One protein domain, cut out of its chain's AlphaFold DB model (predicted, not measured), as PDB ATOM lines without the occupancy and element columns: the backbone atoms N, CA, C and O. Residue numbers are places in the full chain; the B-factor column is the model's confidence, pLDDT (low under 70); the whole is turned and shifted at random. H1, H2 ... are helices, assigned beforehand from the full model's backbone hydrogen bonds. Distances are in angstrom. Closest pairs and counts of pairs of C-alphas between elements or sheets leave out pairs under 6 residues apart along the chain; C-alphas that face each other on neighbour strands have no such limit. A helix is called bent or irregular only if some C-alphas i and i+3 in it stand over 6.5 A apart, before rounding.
ATOM      1  N   ALA A 155     120.892  15.851 133.409       98.19
ATOM      2  CA  ALA A 155     122.101  15.085 133.698       98.19
ATOM      3  C   ALA A 155     122.905  14.795 132.420       98.19
ATOM      4  O   ALA A 155     124.127  14.979 132.412       98.19
ATOM      5  N   ARG A 156     122.227  14.451 131.314       98.44
ATOM      6  CA  ARG A 156     122.842  14.288 129.989       98.44
ATOM      7  C   ARG A 156     123.646  15.512 129.592       98.44
ATOM      8  O   ARG A 156     124.795  15.368 129.185       98.44
ATOM      9  N   GLU A 157     123.082  16.710 129.715       98.25
ATOM     10  CA  GLU A 157     123.788  17.937 129.327       98.25
ATOM     11  C   GLU A 157     125.116  18.118 130.069       98.25
ATOM     12  O   GLU A 157     126.121  18.510 129.473       98.25
ATOM     13  N   ARG A 158     125.136  17.808 131.369       98.62
ATOM     14  CA  ARG A 158     126.336  17.916 132.205       98.62
ATOM     15  C   ARG A 158     127.393  16.885 131.835       98.62
ATOM     16  O   ARG A 158     128.554  17.253 131.650       98.62
ATOM     17  N   VAL A 159     126.992  15.631 131.647       98.62
ATOM     18  CA  VAL A 159     127.898  14.568 131.187       98.62
ATOM     19  C   VAL A 159     128.454  14.885 129.799       98.62
ATOM     20  O   VAL A 159     129.650  14.733 129.562       98.62
ATOM     21  N   MET A 160     127.635  15.423 128.892       98.50
ATOM     22  CA  MET A 160     128.075  15.830 127.552       98.50
ATOM     23  C   MET A 160     129.087  16.985 127.570       98.50
ATOM     24  O   MET A 160     129.882  17.112 126.637       98.50
ATOM     25  N   ARG A 161     129.107  17.799 128.634       98.38
ATOM     26  CA  ARG A 161     130.148  18.813 128.893       98.38
ATOM     27  C   ARG A 161     131.404  18.235 129.558       98.38
ATOM     28  O   ARG A 161     132.338  18.982 129.828       98.38
ATOM     29  N   GLY A 162     131.444  16.925 129.796       97.88
ATOM     30  CA  GLY A 162     132.594  16.215 130.344       97.88
ATOM     31  C   GLY A 162     132.622  16.106 131.866       97.88
ATOM     32  O   GLY A 162     133.656  15.702 132.388       97.88
ATOM     33  N   GLN A 163     131.534  16.440 132.574       98.69
ATOM     34  CA  GLN A 163     131.458  16.202 134.023       98.69
ATOM     35  C   GLN A 163     131.517  14.700 134.338       98.69
ATOM     36  O   GLN A 163     131.095  13.866 133.530       98.69
ATOM     37  N   HIS A 164     132.054  14.367 135.511       98.69
ATOM     38  CA  HIS A 164     132.196  12.992 135.980       98.69
ATOM     39  C   HIS A 164     130.818  12.378 136.280       98.69
ATOM     40  O   HIS A 164     130.006  12.996 136.971       98.69
ATOM     41  N   CYS A 165     130.533  11.162 135.794       98.69
ATOM     42  CA  CYS A 165     129.205  10.549 135.945       98.69
ATOM     43  C   CYS A 165     128.798  10.376 137.412       98.69
ATOM     44  O   CYS A 165     127.642  10.620 137.735       98.69
ATOM     45  N   GLY A 166     129.733  10.020 138.300       98.50
ATOM     46  CA  GLY A 166     129.457   9.893 139.737       98.50
ATOM     47  C   GLY A 166     128.996  11.205 140.380       98.50
ATOM     48  O   GLY A 166     127.987  11.221 141.074       98.50
ATOM     49  N   GLU A 167     129.654  12.326 140.060       98.62
ATOM     50  CA  GLU A 167     129.279  13.650 140.582       98.62
ATOM     51  C   GLU A 167     127.895  14.070 140.070       98.62
ATOM     52  O   GLU A 167     127.086  14.640 140.800       98.62
ATOM     53  N   VAL A 168     127.602  13.767 138.799       98.56
ATOM     54  CA  VAL A 168     126.291  14.030 138.200       98.56
ATOM     55  C   VAL A 168     125.213  13.149 138.840       98.56
ATOM     56  O   VAL A 168     124.136  13.655 139.158       98.56
ATOM     57  N   SER A 169     125.490  11.863 139.067       98.38
ATOM     58  CA  SER A 169     124.574  10.956 139.763       98.38
ATOM     59  C   SER A 169     124.263  11.441 141.175       98.38
ATOM     60  O   SER A 169     123.093  11.493 141.538       98.38
ATOM     61  N   GLU A 170     125.266  11.854 141.948       98.25
ATOM     62  CA  GLU A 170     125.066  12.404 143.295       98.25
ATOM     63  C   GLU A 170     124.226  13.684 143.268       98.25
ATOM     64  O   GLU A 170     123.252  13.805 144.014       98.25
ATOM     65  N   LEU A 171     124.546  14.613 142.360       98.00
ATOM     66  CA  LEU A 171     123.845  15.890 142.227       98.00
ATOM     67  C   LEU A 171     122.345  15.718 141.950       98.00
ATOM     68  O   LEU A 171     121.528  16.456 142.497       98.00
ATOM     69  N   PHE A 172     121.983  14.758 141.097       97.81
ATOM     70  CA  PHE A 172     120.590  14.475 140.738       97.81
ATOM     71  C   PHE A 172     119.987  13.295 141.505       97.81
ATOM     72  O   PHE A 172     118.878  12.864 141.185       97.81
ATOM     73  N   LYS A 173     120.703  12.759 142.499       98.06
ATOM     74  CA  LYS A 173     120.309  11.582 143.284       98.06
ATOM     75  C   LYS A 173     119.945  10.368 142.414       98.06
ATOM     76  O   LYS A 173     119.031   9.626 142.744       98.06
ATOM     77  N   ILE A 174     120.621  10.168 141.283       98.38
ATOM     78  CA  ILE A 174     120.417   9.002 140.412       98.38
ATOM     79  C   ILE A 174     121.079   7.799 141.079       98.38
ATOM     80  O   ILE A 174     122.306   7.716 141.149       98.38
ATOM     81  N   ASN A 175     120.266   6.875 141.581       98.00
ATOM     82  CA  ASN A 175     120.722   5.710 142.338       98.00
ATOM     83  C   ASN A 175     120.261   4.376 141.737       98.00
ATOM     84  O   ASN A 175     120.798   3.330 142.101       98.00
ATOM     85  N   HIS A 176     119.318   4.387 140.791       98.38
ATOM     86  CA  HIS A 176     118.880   3.169 140.132       98.38
ATOM     87  C   HIS A 176     119.957   2.680 139.156       98.38
ATOM     88  O   HIS A 176     120.407   3.420 138.278       98.38
ATOM     89  N   ILE A 177     120.333   1.399 139.243       98.06
ATOM     90  CA  ILE A 177     121.447   0.825 138.470       98.06
ATOM     91  C   ILE A 177     121.309   1.054 136.956       98.06
ATOM     92  O   ILE A 177     122.256   1.494 136.310       98.06
ATOM     93  N   LEU A 178     120.119   0.834 136.386       98.31
ATOM     94  CA  LEU A 178     119.862   1.067 134.958       98.31
ATOM     95  C   LEU A 178     120.010   2.543 134.546       98.31
ATOM     96  O   LEU A 178     120.567   2.817 133.481       98.31
ATOM     97  N   ALA A 179     119.582   3.484 135.392       98.44
ATOM     98  CA  ALA A 179     119.735   4.917 135.147       98.44
ATOM     99  C   ALA A 179     121.217   5.330 135.200       98.44
ATOM    100  O   ALA A 179     121.698   6.043 134.318       98.44
ATOM    101  N   THR A 180     121.982   4.788 136.152       98.56
ATOM    102  CA  THR A 180     123.439   4.978 136.237       98.56
ATOM    103  C   THR A 180     124.169   4.415 135.015       98.56
ATOM    104  O   THR A 180     125.028   5.087 134.445       98.56
ATOM    105  N   ILE A 181     123.809   3.210 134.553       98.50
ATOM    106  CA  ILE A 181     124.380   2.628 133.326       98.50
ATOM    107  C   ILE A 181     124.086   3.533 132.129       98.50
ATOM    108  O   ILE A 181     124.989   3.818 131.340       98.50
ATOM    109  N   ARG A 182     122.843   4.009 131.988       98.50
ATOM    110  CA  ARG A 182     122.459   4.931 130.911       98.50
ATOM    111  C   ARG A 182     123.290   6.214 130.954       98.50
ATOM    112  O   ARG A 182     123.783   6.634 129.907       98.50
ATOM    113  N   LEU A 183     123.496   6.788 132.137       98.69
ATOM    114  CA  LEU A 183     124.317   7.982 132.324       98.69
ATOM    115  C   LEU A 183     125.774   7.756 131.881       98.69
ATOM    116  O   LEU A 183     126.327   8.566 131.139       98.69
ATOM    117  N   GLN A 184     126.373   6.620 132.251       98.81
ATOM    118  CA  GLN A 184     127.730   6.270 131.814       98.81
ATOM    119  C   GLN A 184     127.816   6.058 130.298       98.81
ATOM    120  O   GLN A 184     128.777   6.497 129.668       98.81
ATOM    121  N   ARG A 185     126.797   5.449 129.676       98.75
ATOM    122  CA  ARG A 185     126.737   5.300 128.211       98.75
ATOM    123  C   ARG A 185     126.643   6.644 127.494       98.75
ATOM    124  O   ARG A 185     127.274   6.809 126.461       98.75
ATOM    125  N   ILE A 186     125.964   7.640 128.067       98.75
ATOM    126  CA  ILE A 186     125.969   9.010 127.525       98.75
ATOM    127  C   ILE A 186     127.395   9.589 127.500       98.75
ATOM    128  O   ILE A 186     127.774  10.236 126.522       98.75
ATOM    129  N   ALA A 187     128.211   9.342 128.532       98.62
ATOM    130  CA  ALA A 187     129.614   9.764 128.532       98.62
ATOM    131  C   ALA A 187     130.412   9.070 127.421       98.62
ATOM    132  O   ALA A 187     131.189   9.729 126.720       98.62
ATOM    133  N   VAL A 188     130.188   7.760 127.247       98.75
ATOM    134  CA  VAL A 188     130.769   6.959 126.161       98.75
ATOM    135  C   VAL A 188     130.369   7.536 124.810       98.75
ATOM    136  O   VAL A 188     131.260   7.884 124.047       98.75
ATOM    137  N   ASP A 189     129.085   7.743 124.532       98.44
ATOM    138  CA  ASP A 189     128.583   8.271 123.253       98.44
ATOM    139  C   ASP A 189     129.050   9.713 122.957       98.44
ATOM    140  O   ASP A 189     128.971  10.189 121.821       98.44
ATOM    141  N   GLY A 190     129.545  10.425 123.971       98.00
ATOM    142  CA  GLY A 190     129.996  11.806 123.874       98.00
ATOM    143  C   GLY A 190     131.509  11.980 124.077       98.00
ATOM    144  O   GLY A 190     132.312  11.587 123.223       98.00
ATOM    145  N   PRO A 191     131.931  12.691 125.139       98.56
ATOM    146  CA  PRO A 191     133.316  13.133 125.305       98.56
ATOM    147  C   PRO A 191     134.319  11.989 125.515       98.56
ATOM    148  O   PRO A 191     135.466  12.105 125.066       98.56
ATOM    149  N   ALA A 192     133.912  10.880 126.138       98.56
ATOM    150  CA  ALA A 192     134.824   9.774 126.413       98.56
ATOM    151  C   ALA A 192     135.236   9.057 125.116       98.56
ATOM    152  O   ALA A 192     136.437   8.905 124.873       98.56
ATOM    153  N   SER A 193     134.286   8.720 124.224       98.69
ATOM    154  CA  SER A 193     134.631   8.134 122.916       98.69
ATOM    155  C   SER A 193     135.530   9.051 122.097       98.69
ATOM    156  O   SER A 193     136.518   8.589 121.537       98.69
ATOM    157  N   LYS A 194     135.262  10.365 122.074       98.62
ATOM    158  CA  LYS A 194     136.116  11.331 121.356       98.62
ATOM    159  C   LYS A 194     137.561  11.337 121.859       98.62
ATOM    160  O   LYS A 194     138.470  11.597 121.077       98.62
ATOM    161  N   SER A 195     137.769  11.088 123.150       98.62
ATOM    162  CA  SER A 195     139.100  11.053 123.763       98.62
ATOM    163  C   SER A 195     139.852   9.782 123.359       98.62
ATOM    164  O   SER A 195     140.973   9.853 122.855       98.62
ATOM    165  N   VAL A 196     139.218   8.609 123.469       98.69
ATOM    166  CA  VAL A 196     139.860   7.341 123.069       98.69
ATOM    167  C   VAL A 196     140.034   7.213 121.555       98.69
ATOM    168  O   VAL A 196     141.007   6.617 121.101       98.69
ATOM    169  N   GLN A 197     139.167   7.843 120.754       98.56
ATOM    170  CA  GLN A 197     139.328   7.942 119.298       98.56
ATOM    171  C   GLN A 197     140.572   8.740 118.885       98.56
ATOM    172  O   GLN A 197     141.072   8.565 117.778       98.56
ATOM    173  N   LYS A 198     141.103   9.590 119.772       98.44
ATOM    174  CA  LYS A 198     142.386  10.288 119.589       98.44
ATOM    175  C   LYS A 198     143.581   9.490 120.123       98.44
ATOM    176  O   LYS A 198     144.702   9.992 120.103       98.44
ATOM    177  N   GLY A 199     143.354   8.269 120.608       98.06
ATOM    178  CA  GLY A 199     144.391   7.382 121.128       98.06
ATOM    179  C   GLY A 199     144.703   7.549 122.614       98.06
ATOM    180  O   GLY A 199     145.735   7.051 123.064       98.06
ATOM    181  N   GLU A 200     143.856   8.234 123.392       98.69
ATOM    182  CA  GLU A 200     143.992   8.225 124.854       98.69
ATOM    183  C   GLU A 200     143.702   6.830 125.436       98.69
ATOM    184  O   GLU A 200     142.857   6.084 124.940       98.69
ATOM    185  N   HIS A 201     144.389   6.481 126.527       98.69
ATOM    186  CA  HIS A 201     144.252   5.181 127.183       98.69
ATOM    187  C   HIS A 201     142.867   5.022 127.840       98.69
ATOM    188  O   HIS A 201     142.489   5.818 128.705       98.69
ATOM    189  N   CYS A 202     142.137   3.951 127.505       98.75
ATOM    190  CA  CYS A 202     140.740   3.743 127.902       98.75
ATOM    191  C   CYS A 202     140.522   3.815 129.418       98.75
ATOM    192  O   CYS A 202     139.569   4.448 129.853       98.75
ATOM    193  N   ALA A 203     141.406   3.230 130.235       98.69
ATOM    194  CA  ALA A 203     141.259   3.275 131.696       98.69
ATOM    195  C   ALA A 203     141.377   4.698 132.277       98.69
ATOM    196  O   ALA A 203     140.678   5.035 133.227       98.69
ATOM    197  N   ILE A 204     142.228   5.548 131.686       98.69
ATOM    198  CA  ILE A 204     142.391   6.942 132.126       98.69
ATOM    199  C   ILE A 204     141.127   7.728 131.780       98.69
ATOM    200  O   ILE A 204     140.613   8.472 132.614       98.69
ATOM    201  N   VAL A 205     140.607   7.537 130.565       98.69
ATOM    202  CA  VAL A 205     139.368   8.180 130.110       98.69
ATOM    203  C   VAL A 205     138.165   7.700 130.928       98.69
ATOM    204  O   VAL A 205     137.357   8.523 131.348       98.69
ATOM    205  N   ALA A 206     138.068   6.398 131.203       98.69
ATOM    206  CA  ALA A 206     137.006   5.823 132.020       98.69
ATOM    207  C   ALA A 206     136.993   6.432 133.429       98.69
ATOM    208  O   ALA A 206     135.960   6.940 133.852       98.69
ATOM    209  N   ASN A 207     138.150   6.488 134.099       98.69
ATOM    210  CA  ASN A 207     138.278   7.112 135.417       98.69
ATOM    211  C   ASN A 207     137.941   8.612 135.386       98.69
ATOM    212  O   ASN A 207     137.215   9.102 136.238       98.69
ATOM    213  N   ARG A 208     138.410   9.349 134.369       98.69
ATOM    214  CA  ARG A 208     138.120  10.787 134.211       98.69
ATOM    215  C   ARG A 208     136.619  11.078 134.106       98.69
ATOM    216  O   ARG A 208     136.173  12.120 134.571       98.69
ATOM    217  N   HIS A 209     135.858  10.185 133.478       98.62
ATOM    218  CA  HIS A 209     134.424  10.365 133.247       98.62
ATOM    219  C   HIS A 209     133.530   9.555 134.197       98.62
ATOM    220  O   HIS A 209     132.310   9.633 134.061       98.62
ATOM    221  N   GLY A 210     134.084   8.804 135.151       98.62
ATOM    222  CA  GLY A 210     133.305   7.972 136.075       98.62
ATOM    223  C   GLY A 210     132.588   6.805 135.400       98.62
ATOM    224  O   GLY A 210     131.438   6.510 135.718       98.62
ATOM    225  N   ILE A 211     133.230   6.185 134.407       98.75
ATOM    226  CA  ILE A 211     132.705   5.015 133.698       98.75
ATOM    227  C   ILE A 211     133.249   3.760 134.380       98.75
ATOM    228  O   ILE A 211     134.414   3.404 134.212       98.75
ATOM    229  N   GLU A 212     132.389   3.078 135.124       98.44
ATOM    230  CA  GLU A 212     132.768   1.931 135.959       98.44
ATOM    231  C   GLU A 212     132.053   0.646 135.540       98.44
ATOM    232  O   GLU A 212     132.565  -0.459 135.721       98.44
ATOM    233  N   HIS A 213     130.865   0.766 134.947       98.50
ATOM    234  CA  HIS A 213     130.064  -0.382 134.576       98.50
ATOM    235  C   HIS A 213     130.694  -1.125 133.393       98.50
ATOM    236  O   HIS A 213     131.017  -0.536 132.358       98.50
ATOM    237  N   SER A 214     130.797  -2.451 133.509       98.19
ATOM    238  CA  SER A 214     131.497  -3.312 132.544       98.19
ATOM    239  C   SER A 214     130.995  -3.158 131.103       98.19
ATOM    240  O   SER A 214     131.799  -3.135 130.173       98.19
ATOM    241  N   LEU A 215     129.680  -2.990 130.908       97.69
ATOM    242  CA  LEU A 215     129.094  -2.748 129.583       97.69
ATOM    243  C   LEU A 215     129.533  -1.408 128.975       97.69
ATOM    244  O   LEU A 215     129.876  -1.369 127.798       97.69
ATOM    245  N   ALA A 216     129.579  -0.331 129.763       98.25
ATOM    246  CA  ALA A 216     130.016   0.977 129.279       98.25
ATOM    247  C   ALA A 216     131.532   0.989 129.005       98.25
ATOM    248  O   ALA A 216     131.980   1.559 128.012       98.25
ATOM    249  N   ILE A 217     132.326   0.280 129.819       98.69
ATOM    250  CA  ILE A 217     133.760   0.066 129.564       98.69
ATOM    251  C   ILE A 217     133.976  -0.695 128.251       98.69
ATOM    252  O   ILE A 217     134.837  -0.313 127.459       98.69
ATOM    253  N   LEU A 218     133.204  -1.758 128.000       98.50
ATOM    254  CA  LEU A 218     133.263  -2.485 126.733       98.50
ATOM    255  C   LEU A 218     132.966  -1.554 125.550       98.50
ATOM    256  O   LEU A 218     133.729  -1.551 124.587       98.50
ATOM    257  N   GLU A 219     131.898  -0.759 125.617       98.56
ATOM    258  CA  GLU A 219     131.543   0.189 124.552       98.56
ATOM    259  C   GLU A 219     132.650   1.232 124.317       98.56
ATOM    260  O   GLU A 219     133.041   1.458 123.170       98.56
ATOM    261  N   LEU A 220     133.243   1.779 125.385       98.75
ATOM    262  CA  LEU A 220     134.378   2.703 125.294       98.75
ATOM    263  C   LEU A 220     135.591   2.058 124.607       98.75
ATOM    264  O   LEU A 220     136.192   2.648 123.708       98.75
ATOM    265  N   GLN A 221     135.943   0.830 124.996       98.81
ATOM    266  CA  GLN A 221     137.055   0.107 124.378       98.81
ATOM    267  C   GLN A 221     136.758  -0.242 122.915       98.81
ATOM    268  O   GLN A 221     137.646  -0.138 122.073       98.81
ATOM    269  N   MET A 222     135.513  -0.586 122.574       98.69
ATOM    270  CA  MET A 222     135.103  -0.797 121.183       98.69
ATOM    271  C   MET A 222     135.198   0.488 120.351       98.69
ATOM    272  O   MET A 222     135.564   0.415 119.178       98.69
ATOM    273  N   ALA A 223     134.929   1.661 120.932       98.69
ATOM    274  CA  ALA A 223     135.126   2.941 120.254       98.69
ATOM    275  C   ALA A 223     136.610   3.196 119.935       98.69
ATOM    276  O   ALA A 223     136.932   3.589 118.811       98.69
ATOM    277  N   ALA A 224     137.516   2.909 120.877       98.62
ATOM    278  CA  ALA A 224     138.966   2.983 120.658       98.62
ATOM    279  C   ALA A 224     139.430   2.002 119.565       98.62
ATOM    280  O   ALA A 224     140.193   2.363 118.666       98.62
ATOM    281  N   VAL A 225     138.915   0.768 119.620       98.62
ATOM    282  CA  VAL A 225     139.202  -0.287 118.646       98.62
ATOM    283  C   VAL A 225     138.774   0.124 117.240       98.62
ATOM    284  O   VAL A 225     139.558   0.025 116.304       98.62
ATOM    285  N   ASN A 226     137.549   0.625 117.081       98.44
ATOM    286  CA  ASN A 226     136.976   0.979 115.780       98.44
ATOM    287  C   ASN A 226     137.524   2.274 115.160       98.44
ATOM    288  O   ASN A 226     137.036   2.685 114.112       98.44
ATOM    289  N   SER A 227     138.507   2.911 115.791       98.25
ATOM    290  CA  SER A 227     139.093   4.169 115.334       98.25
ATOM    291  C   SER A 227     140.619   4.095 115.375       98.25
ATOM    292  O   SER A 227     141.225   3.456 114.515       98.25
ATOM    293  N   TYR A 228     141.235   4.691 116.395       98.38
ATOM    294  CA  TYR A 228     142.677   4.809 116.549       98.38
ATOM    295  C   TYR A 228     143.385   3.452 116.457       98.38
ATOM    296  O   TYR A 228     144.401   3.342 115.779       98.38
ATOM    297  N   ALA A 229     142.858   2.399 117.094       98.31
ATOM    298  CA  ALA A 229     143.556   1.117 117.117       98.31
ATOM    299  C   ALA A 229     143.658   0.470 115.725       98.31
ATOM    300  O   ALA A 229     144.747   0.062 115.327       98.31
ATOM    301  N   LYS A 230     142.546   0.413 114.976       98.50
ATOM    302  CA  LYS A 230     142.537  -0.087 113.593       98.50
ATOM    303  C   LYS A 230     143.470   0.720 112.703       98.50
ATOM    304  O   LYS A 230     144.323   0.125 112.060       98.50
ATOM    305  N   GLN A 231     143.393   2.051 112.771       98.50
ATOM    306  CA  GLN A 231     144.273   2.928 111.998       98.50
ATOM    307  C   GLN A 231     145.756   2.605 112.241       98.50
ATOM    308  O   GLN A 231     146.534   2.508 111.300       98.50
ATOM    309  N   ARG A 232     146.163   2.403 113.500       98.56
ATOM    310  CA  ARG A 232     147.560   2.072 113.824       98.56
ATOM    311  C   ARG A 232     147.983   0.702 113.299       98.56
ATOM    312  O   ARG A 232     149.133   0.553 112.900       98.56
ATOM    313  N   ILE A 233     147.083  -0.277 113.296       98.44
ATOM    314  CA  ILE A 233     147.353  -1.595 112.706       98.44
ATOM    315  C   ILE A 233     147.502  -1.480 111.187       98.44
ATOM    316  O   ILE A 233     148.435  -2.052 110.635       98.44
ATOM    317  N   ASP A 234     146.650  -0.694 110.528       98.19
ATOM    318  CA  ASP A 234     146.739  -0.449 109.082       98.19
ATOM    319  C   ASP A 234     148.058   0.251 108.698       98.19
ATOM    320  O   ASP A 234     148.596   0.048 107.614       98.19
ATOM    321  N   GLU A 235     148.621   1.043 109.615       98.00
ATOM    322  CA  GLU A 235     149.950   1.660 109.502       98.00
ATOM    323  C   GLU A 235     151.109   0.690 109.826       98.00
ATOM    324  O   GLU A 235     152.273   1.095 109.838       98.00
ATOM    325  N   GLY A 236     150.815  -0.586 110.095       97.69
ATOM    326  CA  GLY A 236     151.796  -1.647 110.330       97.69
ATOM    327  C   GLY A 236     152.292  -1.771 111.773       97.69
ATOM    328  O   GLY A 236     153.294  -2.443 112.018       97.69
ATOM    329  N   VAL A 237     151.636  -1.128 112.744       98.19
ATOM    330  CA  VAL A 237     151.988  -1.288 114.164       98.19
ATOM    331  C   VAL A 237     151.472  -2.624 114.684       98.19
ATOM    332  O   VAL A 237     150.331  -3.003 114.416       98.19
ATOM    333  N   ASP A 238     152.285  -3.308 115.491       98.19
ATOM    334  CA  ASP A 238     151.881  -4.548 116.148       98.19
ATOM    335  C   ASP A 238     150.600  -4.360 116.980       98.19
ATOM    336  O   ASP A 238     150.471  -3.447 117.806       98.19
ATOM    337  N   TRP A 239     149.633  -5.250 116.771       98.44
ATOM    338  CA  TRP A 239     148.310  -5.133 117.375       98.44
ATOM    339  C   TRP A 239     148.342  -5.273 118.904       98.44
ATOM    340  O   TRP A 239     147.507  -4.671 119.583       98.44
ATOM    341  N   ALA A 240     149.290  -6.035 119.466       98.25
ATOM    342  CA  ALA A 240     149.408  -6.204 120.910       98.25
ATOM    343  C   ALA A 240     149.991  -4.941 121.564       98.25
ATOM    344  O   ALA A 240     149.519  -4.526 122.630       98.25
ATOM    345  N   GLU A 241     150.944  -4.271 120.905       98.38
ATOM    346  CA  GLU A 241     151.412  -2.942 121.315       98.38
ATOM    347  C   GLU A 241     150.265  -1.920 121.297       98.38
ATOM    348  O   GLU A 241     150.063  -1.190 122.275       98.38
ATOM    349  N   VAL A 242     149.456  -1.910 120.231       98.44
ATOM    350  CA  VAL A 242     148.276  -1.039 120.117       98.44
ATOM    351  C   VAL A 242     147.266  -1.319 121.234       98.44
ATOM    352  O   VAL A 242     146.803  -0.374 121.880       98.44
ATOM    353  N   ALA A 243     146.953  -2.591 121.507       98.56
ATOM    354  CA  ALA A 243     146.035  -2.991 122.574       98.56
ATOM    355  C   ALA A 243     146.495  -2.472 123.941       98.56
ATOM    356  O   ALA A 243     145.713  -1.858 124.673       98.56
ATOM    357  N   LYS A 244     147.784  -2.656 124.255       98.56
ATOM    358  CA  LYS A 244     148.403  -2.177 125.494       98.56
ATOM    359  C   LYS A 244     148.369  -0.653 125.587       98.56
ATOM    360  O   LYS A 244     147.964  -0.122 126.617       98.56
ATOM    361  N   LYS A 245     148.750   0.055 124.519       98.38
ATOM    362  CA  LYS A 245     148.764   1.526 124.481       98.38
ATOM    363  C   LYS A 245     147.368   2.120 124.681       98.38
ATOM    364  O   LYS A 245     147.219   3.102 125.401       98.38
ATOM    365  N   CYS A 246     146.351   1.516 124.070       98.44
ATOM    366  CA  CYS A 246     144.968   1.977 124.182       98.44
ATOM    367  C   CYS A 246     144.282   1.507 125.474       98.44
ATOM    368  O   CYS A 246     143.180   1.966 125.766       98.44
ATOM    369  N   GLY A 247     144.886   0.600 126.246       98.56
ATOM    370  CA  GLY A 247     144.266   0.031 127.441       98.56
ATOM    371  C   GLY A 247     143.072  -0.874 127.138       98.56
ATOM    372  O   GLY A 247     142.082  -0.847 127.870       98.56
ATOM    373  N   ILE A 248     143.132  -1.637 126.043       98.62
ATOM    374  CA  ILE A 248     142.079  -2.580 125.650       98.62
ATOM    375  C   ILE A 248     142.278  -3.875 126.437       98.62
ATOM    376  O   ILE A 248     143.177  -4.664 126.151       98.62
ATOM    377  N   THR A 249     141.440  -4.080 127.446       98.38
ATOM    378  CA  THR A 249     141.542  -5.198 128.400       98.38
ATOM    379  C   THR A 249     140.307  -6.090 128.414       98.38
ATOM    380  O   THR A 249     140.372  -7.238 128.848       98.38
ATOM    381  N   HIS A 250     139.167  -5.595 127.934       98.31
ATOM    382  CA  HIS A 250     137.935  -6.359 127.894       98.31
ATOM    383  C   HIS A 250     138.035  -7.437 126.808       98.31
ATOM    384  O   HIS A 250     138.217  -7.129 125.630       98.31
ATOM    385  N   VAL A 251     137.814  -8.701 127.189       98.25
ATOM    386  CA  VAL A 251     138.004  -9.892 126.335       98.25
ATOM    387  C   VAL A 251     137.362  -9.745 124.952       98.25
ATOM    388  O   VAL A 251     138.000 -10.002 123.938       98.25
ATOM    389  N   LYS A 252     136.108  -9.275 124.883       98.38
ATOM    390  CA  LYS A 252     135.412  -9.047 123.602       98.38
ATOM    391  C   LYS A 252     136.109  -8.021 122.692       98.38
ATOM    392  O   LYS A 252     136.282  -8.302 121.512       98.38
ATOM    393  N   ALA A 253     136.514  -6.866 123.227       98.44
ATOM    394  CA  ALA A 253     137.195  -5.825 122.453       98.44
ATOM    395  C   ALA A 253     138.596  -6.279 122.017       98.44
ATOM    396  O   ALA A 253     138.985  -6.078 120.868       98.44
ATOM    397  N   PHE A 254     139.309  -6.972 122.908       98.50
ATOM    398  CA  PHE A 254     140.619  -7.555 122.632       98.50
ATOM    399  C   PHE A 254     140.561  -8.596 121.505       98.50
ATOM    400  O   PHE A 254     141.291  -8.491 120.522       98.50
ATOM    401  N   ASN A 255     139.637  -9.558 121.597       98.50
ATOM    402  CA  ASN A 255     139.449 -10.580 120.567       98.50
ATOM    403  C   ASN A 255     139.064  -9.960 119.221       98.50
ATOM    404  O   ASN A 255     139.547 -10.406 118.184       98.50
ATOM    405  N   TYR A 256     138.216  -8.929 119.224       98.56
ATOM    406  CA  TYR A 256     137.842  -8.233 117.998       98.56
ATOM    407  C   TYR A 256     139.048  -7.542 117.340       98.56
ATOM    408  O   TYR A 256     139.229  -7.666 116.130       98.56
ATOM    409  N   LEU A 257     139.899  -6.867 118.121       98.56
ATOM    410  CA  LEU A 257     141.131  -6.252 117.614       98.56
ATOM    411  C   LEU A 257     142.095  -7.301 117.038       98.56
ATOM    412  O   LEU A 257     142.623  -7.114 115.946       98.56
ATOM    413  N   HIS A 258     142.281  -8.424 117.736       98.50
ATOM    414  CA  HIS A 258     143.128  -9.521 117.269       98.50
ATOM    415  C   HIS A 258     142.632 -10.102 115.935       98.50
ATOM    416  O   HIS A 258     143.402 -10.257 114.990       98.50
ATOM    417  N   GLN A 259     141.325 -10.359 115.824       98.44
ATOM    418  CA  GLN A 259     140.711 -10.853 114.589       98.44
ATOM    419  C   GLN A 259     140.822  -9.856 113.431       98.44
ATOM    420  O   GLN A 259     140.927 -10.273 112.281       98.44
ATOM    421  N   TYR A 260     140.798  -8.552 113.716       98.44
ATOM    422  CA  TYR A 260     141.061  -7.528 112.709       98.44
ATOM    423  C   TYR A 260     142.505  -7.607 112.199       98.44
ATOM    424  O   TYR A 260     142.714  -7.679 110.993       98.44
ATOM    425  N   ALA A 261     143.484  -7.678 113.106       98.00
ATOM    426  CA  ALA A 261     144.901  -7.754 112.753       98.00
ATOM    427  C   ALA A 261     145.231  -8.971 111.873       98.00
ATOM    428  O   ALA A 261     145.946  -8.841 110.887       98.00
ATOM    429  N   LEU A 262     144.648 -10.139 112.169       97.88
ATOM    430  CA  LEU A 262     144.833 -11.350 111.356       97.88
ATOM    431  C   LEU A 262     144.335 -11.215 109.910       97.88
ATOM    432  O   LEU A 262     144.751 -11.994 109.062       97.88
ATOM    433  N   ARG A 263     143.416 -10.283 109.636       97.50
ATOM    434  CA  ARG A 263     142.869 -10.038 108.292       97.50
ATOM    435  C   ARG A 263     143.600  -8.927 107.542       97.50
ATOM    436  O   ARG A 263     143.393  -8.801 106.340       97.50
ATOM    437  N   ALA A 264     144.345  -8.091 108.260       94.88
ATOM    438  CA  ALA A 264     145.102  -6.979 107.696       94.88
ATOM    439  C   ALA A 264     146.509  -7.403 107.232       94.88
ATOM    440  O   ALA A 264     147.070  -6.747 106.357       94.88
ATOM    441  N   SER A 265     147.051  -8.482 107.813       88.00
ATOM    442  CA  SER A 265     148.311  -9.139 107.422       88.00
ATOM    443  C   SER A 265     148.166 -10.004 106.173       88.00
ATOM    444  O   SER A 265     149.138 -10.045 105.388       88.00
TER     445      SER A 265
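AT A GLANCE: This is residues 155 to 265 of the 265 residues of an uncharacterized protein of Erwinia pyrifoliae (strain DSM 12163 / CIP 106111 / Ep16/96) (UniProt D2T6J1). The chain is wound as a short solenoid into a rod: the helices H1, H3, H5 and H7 stand side by side in one row, running the same way, and the short helices H2, H4 and H6 make a second row that runs back the opposite way. H3 and H5, the two hubs, make the middle of the rod, each touching four other helices. The printed part has 111 residues with seven named helices, H1 to H7 in order, and no named strand, so its class is all helix. It is compact, with a radius of gyration of the C-alphas of 14.7 A, and spans 50 by 22 by 16 A.

IN THESE COORDINATES: Find C-alpha 155 at (122.101, 15.085, 133.698), where H1 begins; it runs to residue 160. H2 follows at residues 165 to 171. Find C-alpha 177 at (121.447, 0.825, 138.470); from there H3 runs 24.9 A to residue 196, with a kink of 47 degrees near residue 190. H3 is irregular: C-alphas 189 and 192 are 7.2 A apart. H4 holds residues 202 to 209. H5, residues 214 to 234, is 28.1 A long, with a kink of 37 degrees near residue 225; it is only just irregular, with C-alphas 226 and 229 6.7 A apart. H6 holds residues 239 to 246. H7, residues 251 to 264, runs 20.2 A to C-alpha 264 at (145.102, -6.979, 107.696).

HOW THE PARTS SIT: H1 and H2 form a helical hairpin, at a steep tilt of 35.0 degrees, only just past shallow; their closest C-alphas, Ala 155 and Val 168, are 6.2 A apart. H1 touches H3 at 17 degrees, the same way, closest at C-alphas Val 159 and Ala 187, 5.8 A. H3 touches H5 at a shallow tilt of 18 degrees, the same way, closest at C-alphas Val 196 and Ala 224, 5.1 A. H4 touches H3 at a steep tilt of 63 degrees, opposite ways, closest at C-alphas Ala 192 and Val 205, 6.1 A. H7 touches H5 at 17 degrees, the same way, closest at C-alphas Met 222 and Ala 253, 5.6 A. H6 touches H7 at a steep tilt of 45 degrees, opposite ways, closest at C-alphas Trp 239 and Ala 261, 6.3 A. H3 and H7 are apart. In H1, H2, H4 and H6 every O i to N i+4 pair is within hydrogen-bond range; in H3 14 of 16 are, in H5 15 of 17 and in H7 9 of 10.

THE WHOLE: The C-alphas farthest apart, Lys 173 and Ser 265, are 50.0 A apart. The printed part has no cut, and the six links between helices are tight. Residue 265 is the chain's last. The mean pLDDT of the printed part is 98.3, and no printed residue is under 70.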